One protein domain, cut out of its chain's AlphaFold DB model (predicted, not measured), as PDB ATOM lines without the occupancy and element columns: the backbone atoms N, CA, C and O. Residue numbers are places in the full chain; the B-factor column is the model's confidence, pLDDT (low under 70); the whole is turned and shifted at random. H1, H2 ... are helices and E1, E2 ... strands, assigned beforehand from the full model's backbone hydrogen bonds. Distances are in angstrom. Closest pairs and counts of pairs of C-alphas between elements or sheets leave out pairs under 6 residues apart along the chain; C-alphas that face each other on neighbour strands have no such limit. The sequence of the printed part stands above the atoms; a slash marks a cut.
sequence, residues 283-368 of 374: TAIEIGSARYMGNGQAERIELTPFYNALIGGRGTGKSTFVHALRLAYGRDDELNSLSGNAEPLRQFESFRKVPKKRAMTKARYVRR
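Overview. This is residues 283 to 368 of the 374 residues of an uncharacterized protein of Moorella thermoacetica (UniProt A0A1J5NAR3). A small sheet of three antiparallel strands, E2, E1 and E3, has one helix, H1, lying across one face, while the other face bears no named helix. Two shorter helices, H2 and H3, lie beyond H1, off the sheet, and residues 311 to 316 of the link before H1 and residues 338 to 343 stick out. The printed part has 86 residues, with three named helices and three named strands in the order E1 E2 H1 H2 H3 E3, and the sheet order is E2 E1 E3. The class is mixed, helices and strands, with 41 residues in named elements, under half of the printed part. The whole is compact, with a radius of gyration of the C-alphas of 13.4 A and spans of 36 by 32 by 27 A.

Along the chain. In the sheet, E1 is residues 284 to 288, 13.0 A long, and begins at C-alpha 284 at (1.501, -42.426, 53.854). E2 is residues 299 to 302, 9.8 A, and E3 is residues 362 to 366, 13.0 A, ending at C-alpha 366 at (3.718, -38.109, 52.536). H1 is residues 318 to 328, 15.4 A, beginning at C-alpha 318 at (0.424, -55.593, 46.304). H2 is residues 332 to 337, 10.6 A, and H3 is residues 343 to 352, 14.4 A.

Arrangement. E1 is the inner strand. E1 and E2 form a hairpin, antiparallel at 173 degrees, with N 287 and O 299 within hydrogen-bond range at 2.8 A. E1 and E3 are antiparallel at 161 degrees, with N 288 and O 362 at 2.8 A and N 364 and O 286 at 3.0 A. H1 is on the sheet in two layers, a helix on one face of a sheet, at a height over the sheet of 9.1 A. It lies over E1 and E3 and runs across the strands, at 85 degrees to E3 on the local plane; its closest C-alphas to E3 are those of Ala 328 and Arg 364, 4.7 A apart. H1 and H3 only just touch, with 3 pairs of C-alphas within 8 A, the closest those of His 323 and Phe 348 at 6.3 A, at a steep tilt of 66 degrees, the same way. H2 and H3 touch only at the corner, and only just, with 3 pairs within 8 A; the closest C-alphas are those of Leu 335 and Leu 345, 5.6 A apart. H2 is apart from E1, E2 and E3. In H1 and H3 every O i to N i+4 pair is within hydrogen-bond range; in H2 0 of 2 are, beside 2 of 3 O i to N i+3 pairs.

Size, cuts and confidence. The C-alphas farthest apart are those of Phe 306 and Lys 356, 39.6 A. The printed part has no cut. The link from E2 to H1, 15 residues, is long. The mean pLDDT of the printed part is 83.2, and residues 354 to 361 and 367 to 368 are under 70.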
ATOM      1  N   THR A 283       4.957 -41.600  56.051       90.88
ATOM      2  CA  THR A 283       3.740 -41.674  56.873       90.88
ATOM      3  C   THR A 283       2.531 -42.142  56.073       90.88
ATOM      4  O   THR A 283       1.588 -42.678  56.640       90.88
ATOM      5  N   ALA A 284       2.524 -41.914  54.759       91.81
ATOM      6  CA  ALA A 284       1.501 -42.426  53.854       91.81
ATOM      7  C   ALA A 284       1.977 -42.400  52.397       91.81
ATOM      8  O   ALA A 284       2.910 -41.674  52.050       91.81
ATOM      9  N   ILE A 285       1.287 -43.132  51.530       89.44
ATOM     10  CA  ILE A 285       1.376 -42.988  50.075       89.44
ATOM     11  C   ILE A 285       0.002 -42.621  49.549       89.44
ATOM     12  O   ILE A 285      -0.990 -43.250  49.904       89.44
ATOM     13  N   GLU A 286      -0.042 -41.621  48.681       91.06
ATOM     14  CA  GLU A 286      -1.248 -41.224  47.971       91.06
ATOM     15  C   GLU A 286      -1.121 -41.571  46.493       91.06
ATOM     16  O   GLU A 286      -0.153 -41.182  45.832       91.06
ATOM     17  N   ILE A 287      -2.110 -42.298  45.978       87.69
ATOM     18  CA  ILE A 287      -2.166 -42.785  44.603       87.69
ATOM     19  C   ILE A 287      -3.407 -42.190  43.940       87.69
ATOM     20  O   ILE A 287      -4.537 -42.594  44.201       87.69
ATOM     21  N   GLY A 288      -3.193 -41.209  43.067       85.00
ATOM     22  CA  GLY A 288      -4.228 -40.538  42.290       85.00
ATOM     23  C   GLY A 288      -4.300 -41.030  40.846       85.00
ATOM     24  O   GLY A 288      -3.324 -41.529  40.281       85.00
ATOM     25  N   SER A 289      -5.466 -40.841  40.222       79.94
ATOM     26  CA  SER A 289      -5.719 -41.158  38.805       79.94
ATOM     27  C   SER A 289      -5.508 -42.631  38.418       79.94
ATOM     28  O   SER A 289      -5.412 -42.952  37.233       79.94
ATOM     29  N   ALA A 290      -5.462 -43.545  39.391       78.94
ATOM     30  CA  ALA A 290      -5.357 -44.971  39.129       78.94
ATOM     31  C   ALA A 290      -6.648 -45.512  38.493       78.94
ATOM     32  O   ALA A 290      -7.758 -45.081  38.804       78.94
ATOM     33  N   ARG A 291      -6.527 -46.481  37.572       74.75
ATOM     34  CA  ARG A 291      -7.696 -46.966  36.817       74.75
ATOM     35  C   ARG A 291      -8.717 -47.714  37.678       74.75
ATOM     36  O   ARG A 291      -9.910 -47.562  37.422       74.75
ATOM     37  N   TYR A 292      -8.225 -48.502  38.632       78.44
ATOM     38  CA  TYR A 292      -8.981 -49.478  39.428       78.44
ATOM     39  C   TYR A 292      -8.790 -49.293  40.947       78.44
ATOM     40  O   TYR A 292      -9.017 -50.224  41.708       78.44
ATOM     41  N   MET A 293      -8.313 -48.128  41.389       79.06
ATOM     42  CA  MET A 293      -8.011 -47.833  42.795       79.06
ATOM     43  C   MET A 293      -8.544 -46.437  43.143       79.06
ATOM     44  O   MET A 293      -8.529 -45.556  42.282       79.06
ATOM     45  N   GLY A 294      -9.054 -46.265  44.367       77.00
ATOM     46  CA  GLY A 294      -9.582 -44.997  44.881       77.00
ATOM     47  C   GLY A 294     -10.978 -44.593  44.387       77.00
ATOM     48  O   GLY A 294     -11.447 -43.516  44.728       77.00
ATOM     49  N   ASN A 295     -11.663 -45.412  43.573       80.81
ATOM     50  CA  ASN A 295     -13.028 -45.151  43.070       80.81
ATOM     51  C   ASN A 295     -13.247 -43.731  42.497       80.81
ATOM     52  O   ASN A 295     -14.299 -43.124  42.669       80.81
ATOM     53  N   GLY A 296     -12.247 -43.203  41.779       78.25
ATOM     54  CA  GLY A 296     -12.289 -41.856  41.195       78.25
ATOM     55  C   GLY A 296     -11.699 -40.756  42.086       78.25
ATOM     56  O   GLY A 296     -11.564 -39.625  41.624       78.25
ATOM     57  N   GLN A 297     -11.289 -41.088  43.308       84.25
ATOM     58  CA  GLN A 297     -10.522 -40.239  44.218       84.25
ATOM     59  C   GLN A 297      -9.091 -40.770  44.388       84.25
ATOM     60  O   GLN A 297      -8.743 -41.841  43.884       84.25
ATOM     61  N   ALA A 298      -8.233 -39.987  45.043       85.12
ATOM     62  CA  ALA A 298      -6.905 -40.455  45.416       85.12
ATOM     63  C   ALA A 298      -7.016 -41.443  46.583       85.12
ATOM     64  O   ALA A 298      -7.632 -41.133  47.598       85.12
ATOM     65  N   GLU A 299      -6.395 -42.609  46.440       88.75
ATOM     66  CA  GLU A 299      -6.300 -43.597  47.512       88.75
ATOM     67  C   GLU A 299      -5.128 -43.234  48.425       88.75
ATOM     68  O   GLU A 299      -4.009 -43.052  47.937       88.75
ATOM     69  N   ARG A 300      -5.367 -43.134  49.735       89.94
ATOM     70  CA  ARG A 300      -4.329 -42.857  50.733       89.94
ATOM     71  C   ARG A 300      -4.108 -44.090  51.592       89.94
ATOM     72  O   ARG A 300      -4.991 -44.499  52.333       89.94
ATOM     73  N   ILE A 301      -2.897 -44.627  51.538       90.31
ATOM     74  CA  ILE A 301      -2.486 -45.779  52.337       90.31
ATOM     75  C   ILE A 301      -1.528 -45.278  53.408       90.31
ATOM     76  O   ILE A 301      -0.425 -44.824  53.095       90.31
ATOM     77  N   GLU A 302      -1.969 -45.317  54.662       92.75
ATOM     78  CA  GLU A 302      -1.161 -44.910  55.808       92.75
ATOM     79  C   GLU A 302      -0.114 -45.967  56.157       92.75
ATOM     80  O   GLU A 302      -0.338 -47.166  56.001       92.75
ATOM     81  N   LEU A 303       1.046 -45.506  56.620       91.69
ATOM     82  CA  LEU A 303       2.176 -46.348  56.985       91.69
ATOM     83  C   LEU A 303       2.632 -46.033  58.405       91.69
ATOM     84  O   LEU A 303       2.601 -44.887  58.860       91.69
ATOM     85  N   THR A 304       3.086 -47.071  59.095       92.25
ATOM     86  CA  THR A 304       3.699 -46.951  60.417       92.25
ATOM     87  C   THR A 304       5.212 -46.736  60.301       92.25
ATOM     88  O   THR A 304       5.831 -47.286  59.390       92.25
ATOM     89  N   PRO A 305       5.856 -45.974  61.206       90.81
ATOM     90  CA  PRO A 305       7.321 -45.893  61.287       90.81
ATOM     91  C   PRO A 305       7.987 -47.219  61.675       90.81
ATOM     92  O   PRO A 305       9.209 -47.326  61.602       90.81
ATOM     93  N   PHE A 306       7.208 -48.199  62.135       88.44
ATOM     94  CA  PHE A 306       7.692 -49.536  62.443       88.44
ATOM     95  C   PHE A 306       7.631 -50.434  61.196       88.44
ATOM     96  O   PHE A 306       8.049 -50.052  60.105       88.44
ATOM     97  N   TYR A 307       7.139 -51.658  61.353       88.44
ATOM     98  CA  TYR A 307       7.074 -52.642  60.286       88.44
ATOM     99  C   TYR A 307       5.754 -52.530  59.515       88.44
ATOM    100  O   TYR A 307       4.680 -52.549  60.114       88.44
ATOM    101  N   ASN A 308       5.836 -52.444  58.186       90.56
ATOM    102  CA  ASN A 308       4.679 -52.460  57.290       90.56
ATOM    103  C   ASN A 308       4.731 -53.733  56.442       90.56
ATOM    104  O   ASN A 308       5.717 -53.964  55.745       90.56
ATOM    105  N   ALA A 309       3.659 -54.526  56.461       90.56
ATOM    106  CA  ALA A 309       3.536 -55.739  55.658       90.56
ATOM    107  C   ALA A 309       2.402 -55.607  54.634       90.56
ATOM    108  O   ALA A 309       1.292 -55.200  54.969       90.56
ATOM    109  N   LEU A 310       2.672 -55.994  53.386       89.56
ATOM    110  CA  LEU A 310       1.682 -56.047  52.304       89.56
ATOM    111  C   LEU A 310       1.308 -57.505  52.044       89.56
ATOM    112  O   LEU A 310       2.022 -58.221  51.340       89.56
ATOM    113  N   ILE A 311       0.188 -57.944  52.608       89.19
ATOM    114  CA  ILE A 311      -0.251 -59.344  52.578       89.19
ATOM    115  C   ILE A 311      -1.558 -59.451  51.784       89.19
ATOM    116  O   ILE A 311      -2.395 -58.556  51.815       89.19
ATOM    117  N   GLY A 312      -1.730 -60.538  51.029       89.81
ATOM    118  CA  GLY A 312      -2.974 -60.821  50.311       89.81
ATOM    119  C   GLY A 312      -2.786 -61.783  49.140       89.81
ATOM    120  O   GLY A 312      -1.666 -61.997  48.674       89.81
ATOM    121  N   GLY A 313      -3.883 -62.323  48.606       90.69
ATOM    122  CA  GLY A 313      -3.877 -63.217  47.440       90.69
ATOM    123  C   GLY A 313      -3.500 -62.529  46.119       90.69
ATOM    124  O   GLY A 313      -3.193 -61.332  46.072       90.69
ATOM    125  N   ARG A 314      -3.509 -63.267  45.006       86.81
ATOM    126  CA  ARG A 314      -3.287 -62.691  43.666       86.81
ATOM    127  C   ARG A 314      -4.364 -61.640  43.357       86.81
ATOM    128  O   ARG A 314      -5.524 -61.831  43.687       86.81
ATOM    129  N   GLY A 315      -3.977 -60.520  42.741       83.81
ATOM    130  CA  GLY A 315      -4.917 -59.458  42.346       83.81
ATOM    131  C   GLY A 315      -5.282 -58.439  43.436       83.81
ATOM    132  O   GLY A 315      -5.912 -57.441  43.125       83.81
ATOM    133  N   THR A 316      -4.811 -58.608  44.675       85.44
ATOM    134  CA  THR A 316      -5.074 -57.687  45.810       85.44
ATOM    135  C   THR A 316      -4.343 -56.338  45.742       85.44
ATOM    136  O   THR A 316      -4.442 -55.535  46.658       85.44
ATOM    137  N   GLY A 317      -3.578 -56.072  44.677       85.75
ATOM    138  CA  GLY A 317      -2.916 -54.776  44.483       85.75
ATOM    139  C   GLY A 317      -1.545 -54.604  45.152       85.75
ATOM    140  O   GLY A 317      -0.988 -53.513  45.087       85.75
ATOM    141  N   LYS A 318      -0.937 -55.658  45.718       90.44
ATOM    142  CA  LYS A 318       0.424 -55.593  46.304       90.44
ATOM    143  C   LYS A 318       1.478 -55.036  45.334       90.44
ATOM    144  O   LYS A 318       2.180 -54.087  45.667       90.44
ATOM    145  N   SER A 319       1.561 -55.576  44.113       88.31
ATOM    146  CA  SER A 319       2.503 -55.076  43.097       88.31
ATOM    147  C   SER A 319       2.179 -53.640  42.686       88.31
ATOM    148  O   SER A 319       3.088 -52.835  42.517       88.31
ATOM    149  N   THR A 320       0.892 -53.289  42.595       87.19
ATOM    150  CA  THR A 320       0.429 -51.919  42.326       87.19
ATOM    151  C   THR A 320       0.991 -50.938  43.353       87.19
ATOM    152  O   THR A 320       1.516 -49.895  42.971       87.19
ATOM    153  N   PHE A 321       0.955 -51.292  44.639       88.62
ATOM    154  CA  PHE A 321       1.539 -50.483  45.707       88.62
ATOM    155  C   PHE A 321       3.061 -50.330  45.559       88.62
ATOM    156  O   PHE A 321       3.581 -49.218  45.613       88.62
ATOM    157  N   VAL A 322       3.785 -51.426  45.300       89.50
ATOM    158  CA  VAL A 322       5.246 -51.393  45.089       89.50
ATOM    159  C   VAL A 322       5.625 -50.557  43.858       89.50
ATOM    160  O   VAL A 322       6.626 -49.841  43.864       89.50
ATOM    161  N   HIS A 323       4.834 -50.606  42.788       89.06
ATOM    162  CA  HIS A 323       5.053 -49.766  41.614       89.06
ATOM    163  C   HIS A 323       4.723 -48.291  41.879       89.06
ATOM    164  O   HIS A 323       5.450 -47.421  41.405       89.06
ATOM    165  N   ALA A 324       3.690 -47.999  42.672       88.88
ATOM    166  CA  ALA A 324       3.393 -46.641  43.114       88.88
ATOM    167  C   ALA A 324       4.529 -46.064  43.972       88.88
ATOM    168  O   ALA A 324       4.931 -44.925  43.754       88.88
ATOM    169  N   LEU A 325       5.107 -46.866  44.873       89.25
ATOM    170  CA  LEU A 325       6.337 -46.526  45.592       89.25
ATOM    171  C   LEU A 325       7.468 -46.170  44.624       89.25
ATOM    172  O   LEU A 325       8.086 -45.120  44.761       89.25
ATOM    173  N   ARG A 326       7.709 -47.015  43.616       90.19
ATOM    174  CA  ARG A 326       8.768 -46.782  42.624       90.19
ATOM    175  C   ARG A 326       8.598 -45.445  41.895       90.19
ATOM    176  O   ARG A 326       9.579 -44.721  41.762       90.19
ATOM    177  N   LEU A 327       7.368 -45.094  41.504       87.94
ATOM    178  CA  LEU A 327       7.057 -43.781  40.924       87.94
ATOM    179  C   LEU A 327       7.259 -42.640  41.928       87.94
ATOM    180  O   LEU A 327       7.899 -41.649  41.601       87.94
ATOM    181  N   ALA A 328       6.740 -42.781  43.151       87.94
ATOM    182  CA  ALA A 328       6.824 -41.739  44.174       87.94
ATOM    183  C   ALA A 328       8.277 -41.411  44.559       87.94
ATOM    184  O   ALA A 328       8.572 -40.279  44.929       87.94
ATOM    185  N   TYR A 329       9.175 -42.394  44.468       87.25
ATOM    186  CA  TYR A 329      10.604 -42.233  44.731       87.25
ATOM    187  C   TYR A 329      11.439 -41.838  43.504       87.25
ATOM    188  O   TYR A 329      12.637 -41.625  43.671       87.25
ATOM    189  N   GLY A 330      10.859 -41.762  42.300       87.62
ATOM    190  CA  GLY A 330      11.623 -41.525  41.066       87.62
ATOM    191  C   GLY A 330      12.658 -42.622  40.787       87.62
ATOM    192  O   GLY A 330      13.767 -42.339  40.351       87.62
ATOM    193  N   ARG A 331      12.330 -43.875  41.131       88.06
ATOM    194  CA  ARG A 331      13.213 -45.051  40.994       88.06
ATOM    195  C   ARG A 331      12.781 -45.958  39.843       88.06
ATOM    196  O   ARG A 331      13.001 -47.169  39.873       88.06
ATOM    197  N   ASP A 332      12.080 -45.411  38.859       85.56
ATOM    198  CA  ASP A 332      11.584 -46.163  37.713       85.56
ATOM    199  C   ASP A 332      12.700 -46.686  36.808       85.56
ATOM    200  O   ASP A 332      12.586 -47.804  36.302       85.56
ATOM    201  N   ASP A 333      13.815 -45.963  36.727       87.31
ATOM    202  CA  ASP A 333      14.972 -46.352  35.920       87.31
ATOM    203  C   ASP A 333      15.730 -47.581  36.441       87.31
ATOM    204  O   ASP A 333      16.478 -48.208  35.693       87.31
ATOM    205  N   GLU A 334      15.518 -48.002  37.693       88.19
ATOM    206  CA  GLU A 334      16.186 -49.190  38.252       88.19
ATOM    207  C   GLU A 334      15.856 -50.465  37.474       88.19
ATOM    208  O   GLU A 334      16.675 -51.384  37.379       88.19
ATOM    209  N   LEU A 335      14.662 -50.515  36.878       87.50
ATOM    210  CA  LEU A 335      14.223 -51.645  36.067       87.50
ATOM    211  C   LEU A 335      14.883 -51.682  34.681       87.50
ATOM    212  O   LEU A 335      14.844 -52.734  34.048       87.50
ATOM    213  N   ASN A 336      15.535 -50.602  34.234       85.38
ATOM    214  CA  ASN A 336      16.247 -50.558  32.950       85.38
ATOM    215  C   ASN A 336      17.496 -51.457  32.942       85.38
ATOM    216  O   ASN A 336      17.984 -51.828  31.880       85.38
ATOM    217  N   SER A 337      18.007 -51.820  34.125       87.88
ATOM    218  CA  SER A 337      19.100 -52.792  34.283       87.88
ATOM    219  C   SER A 337      18.681 -54.235  33.976       87.88
ATOM    220  O   SER A 337      19.532 -55.101  33.763       87.88
ATOM    221  N   LEU A 338      17.376 -54.515  33.957       87.75
ATOM    222  CA  LEU A 338      16.837 -55.829  33.640       87.75
ATOM    223  C   LEU A 338      16.755 -56.018  32.121       87.75
ATOM    224  O   LEU A 338      16.654 -55.061  31.356       87.75
ATOM    225  N   SER A 339      16.742 -57.272  31.665       83.75
ATOM    226  CA  SER A 339      16.493 -57.558  30.251       83.75
ATOM    227  C   SER A 339      15.120 -57.021  29.821       83.75
ATOM    228  O   SER A 339      14.163 -57.041  30.596       83.75
ATOM    229  N   GLY A 340      14.982 -56.591  28.563       78.25
ATOM    230  CA  GLY A 340      13.720 -56.027  28.048       78.25
ATOM    231  C   GLY A 340      12.507 -56.968  28.151       78.25
ATOM    232  O   GLY A 340      11.362 -56.522  28.146       78.25
ATOM    233  N   ASN A 341      12.752 -58.273  28.304       82.88
ATOM    234  CA  ASN A 341      11.719 -59.295  28.474       82.88
ATOM    235  C   ASN A 341      11.445 -59.656  29.944       82.88
ATOM    236  O   ASN A 341      10.581 -60.495  30.203       82.88
ATOM    237  N   ALA A 342      12.152 -59.045  30.899       89.38
ATOM    238  CA  ALA A 342      11.977 -59.316  32.317       89.38
ATOM    239  C   ALA A 342      10.555 -58.958  32.770       89.38
ATOM    240  O   ALA A 342      10.039 -57.866  32.513       89.38
ATOM    241  N   GLU A 343       9.920 -59.889  33.482       88.81
ATOM    242  CA  GLU A 343       8.551 -59.727  33.967       88.81
ATOM    243  C   GLU A 343       8.347 -58.452  34.814       88.81
ATOM    244  O   GLU A 343       7.380 -57.734  34.538       88.81
ATOM    245  N   PRO A 344       9.232 -58.086  35.772       86.69
ATOM    246  CA  PRO A 344       9.040 -56.887  36.591       86.69
ATOM    247  C   PRO A 344       8.996 -55.588  35.778       86.69
ATOM    248  O   PRO A 344       8.168 -54.719  36.057       86.69
ATOM    249  N   LEU A 345       9.849 -55.473  34.751       87.75
ATOM    250  CA  LEU A 345       9.876 -54.325  33.843       87.75
ATOM    251  C   LEU A 345       8.570 -54.250  33.048       87.75
ATOM    252  O   LEU A 345       7.891 -53.226  33.063       87.75
ATOM    253  N   ARG A 346       8.144 -55.363  32.438       88.44
ATOM    254  CA  ARG A 346       6.881 -55.428  31.685       88.44
ATOM    255  C   ARG A 346       5.656 -55.081  32.532       88.44
ATOM    256  O   ARG A 346       4.759 -54.380  32.057       88.44
ATOM    257  N   GLN A 347       5.587 -55.585  33.766       88.12
ATOM    258  CA  GLN A 347       4.487 -55.282  34.683       88.12
ATOM    259  C   GLN A 347       4.466 -53.794  35.052       88.12
ATOM    260  O   GLN A 347       3.400 -53.173  35.032       88.12
ATOM    261  N   PHE A 348       5.633 -53.207  35.316       88.88
ATOM    262  CA  PHE A 348       5.745 -51.790  35.638       88.88
ATOM    263  C   PHE A 348       5.385 -50.878  34.456       88.88
ATOM    264  O   PHE A 348       4.628 -49.922  34.632       88.88
ATOM    265  N   GLU A 349       5.841 -51.204  33.245       87.25
ATOM    266  CA  GLU A 349       5.472 -50.486  32.018       87.25
ATOM    267  C   GLU A 349       3.961 -50.495  31.779       87.25
ATOM    268  O   GLU A 349       3.350 -49.472  31.466       87.25
ATOM    269  N   SER A 350       3.334 -51.654  31.991       85.25
ATOM    270  CA  SER A 350       1.880 -51.793  31.929       85.25
ATOM    271  C   SER A 350       1.180 -50.916  32.975       85.25
ATOM    272  O   SER A 350       0.186 -50.259  32.666       85.25
ATOM    273  N   PHE A 351       1.720 -50.862  34.196       84.62
ATOM    274  CA  PHE A 351       1.182 -50.057  35.293       84.62
ATOM    275  C   PHE A 351       1.274 -48.542  35.038       84.62
ATOM    276  O   PHE A 351       0.304 -47.829  35.301       84.62
ATOM    277  N   ARG A 352       2.402 -48.040  34.512       83.12
ATOM    278  CA  ARG A 352       2.599 -46.595  34.263       83.12
ATOM    279  C   ARG A 352       1.930 -46.086  32.984       83.12
ATOM    280  O   ARG A 352       1.836 -44.875  32.779       83.12
ATOM    281  N   LYS A 353       1.448 -46.986  32.121       80.12
ATOM    282  CA  LYS A 353       0.828 -46.632  30.841       80.12
ATOM    283  C   LYS A 353      -0.410 -45.752  31.036       80.12
ATOM    284  O   LYS A 353      -1.405 -46.162  31.630       80.12
ATOM    285  N   VAL A 354      -0.375 -44.557  30.450       69.06
ATOM    286  CA  VAL A 354      -1.482 -43.594  30.496       69.06
ATOM    287  C   VAL A 354      -2.596 -44.019  29.527       69.06
ATOM    288  O   VAL A 354      -2.342 -44.156  28.326       69.06
ATOM    289  N   PRO A 355      -3.844 -44.234  29.984       65.12
ATOM    290  CA  PRO A 355      -4.962 -44.496  29.081       65.12
ATOM    291  C   PRO A 355      -5.292 -43.251  28.242       65.12
ATOM    292  O   PRO A 355      -5.344 -42.151  28.778       65.12
ATOM    293  N   LYS A 356      -5.637 -43.421  26.954       63.56
ATOM    294  CA  LYS A 356      -5.912 -42.325  25.988       63.56
ATOM    295  C   LYS A 356      -6.957 -41.268  26.422       63.56
ATOM    296  O   LYS A 356      -7.065 -40.242  25.767       63.56
ATOM    297  N   LYS A 357      -7.746 -41.513  27.478       64.62
ATOM    298  CA  LYS A 357      -8.792 -40.611  28.009       64.62
ATOM    299  C   LYS A 357      -8.637 -40.287  29.509       64.62
ATOM    300  O   LYS A 357      -9.597 -39.850  30.134       64.62
ATOM    301  N   ARG A 358      -7.480 -40.559  30.127       59.75
ATOM    302  CA  ARG A 358      -7.235 -40.288  31.557       59.75
ATOM    303  C   ARG A 358      -5.867 -39.652  31.775       59.75
ATOM    304  O   ARG A 358      -4.951 -39.854  30.989       59.75
ATOM    305  N   ALA A 359      -5.746 -38.902  32.868       61.88
ATOM    306  CA  ALA A 359      -4.461 -38.415  33.345       61.88
ATOM    307  C   ALA A 359      -3.555 -39.585  33.769       61.88
ATOM    308  O   ALA A 359      -4.037 -40.659  34.135       61.88
ATOM    309  N   MET A 360      -2.241 -39.359  33.725       65.81
ATOM    310  CA  MET A 360      -1.231 -40.302  34.213       65.81
ATOM    311  C   MET A 360      -1.472 -40.639  35.690       65.81
ATOM    312  O   MET A 360      -1.834 -39.749  36.467       65.81
ATOM    313  N   THR A 361      -1.262 -41.903  36.078       67.00
ATOM    314  CA  THR A 361      -1.237 -42.311  37.490       67.00
ATOM    315  C   THR A 361      -0.192 -41.474  38.219       67.00
ATOM    316  O   THR A 361       0.970 -41.453  37.816       67.00
ATOM    317  N   LYS A 362      -0.596 -40.781  39.284       71.75
ATOM    318  CA  LYS A 362       0.305 -39.976  40.114       71.75
ATOM    319  C   LYS A 362       0.431 -40.648  41.468       71.75
ATOM    320  O   LYS A 362      -0.580 -40.881  42.121       71.75
ATOM    321  N   ALA A 363       1.654 -40.939  41.887       72.25
ATOM    322  CA  ALA A 363       1.937 -41.424  43.228       72.25
ATOM    323  C   ALA A 363       2.837 -40.415  43.939       72.25
ATOM    324  O   ALA A 363       3.813 -39.945  43.356       72.25
ATOM    325  N   ARG A 364       2.509 -40.080  45.186       74.44
ATOM    326  CA  ARG A 364       3.361 -39.261  46.052       74.44
ATOM    327  C   ARG A 364       3.429 -39.879  47.437       74.44
ATOM    328  O   ARG A 364       2.426 -40.382  47.939       74.44
ATOM    329  N   TYR A 365       4.598 -39.837  48.060       72.81
ATOM    330  CA  TYR A 365       4.717 -40.171  49.472       72.81
ATOM    331  C   TYR A 365       4.448 -38.924  50.320       72.81
ATOM    332  O   TYR A 365       4.743 -37.798  49.921       72.81
ATOM    333  N   VAL A 366       3.904 -39.133  51.510       71.62
ATOM    334  CA  VAL A 366       3.718 -38.109  52.536       71.62
ATOM    335  C   VAL A 366       4.767 -38.337  53.618       71.62
ATOM    336  O   VAL A 366       5.010 -39.474  54.033       71.62
ATOM    337  N   ARG A 367       5.414 -37.252  54.052       63.25
ATOM    338  CA  ARG A 367       6.349 -37.243  55.184       63.25
ATOM    339  C   ARG A 367       5.698 -36.559  56.384       63.25
ATOM    340  O   ARG A 367       4.673 -35.891  56.254       63.25
ATOM    341  N   ARG A 368       6.320 -36.715  57.552       46.94
ATOM    342  CA  ARG A 368       5.896 -36.089  58.810       46.94
ATOM    343  C   ARG A 368       5.607 -34.576  58.623       46.94
ATOM    344  O   ARG A 368       6.425 -33.897  57.999       46.94
TER     345      ARG A 368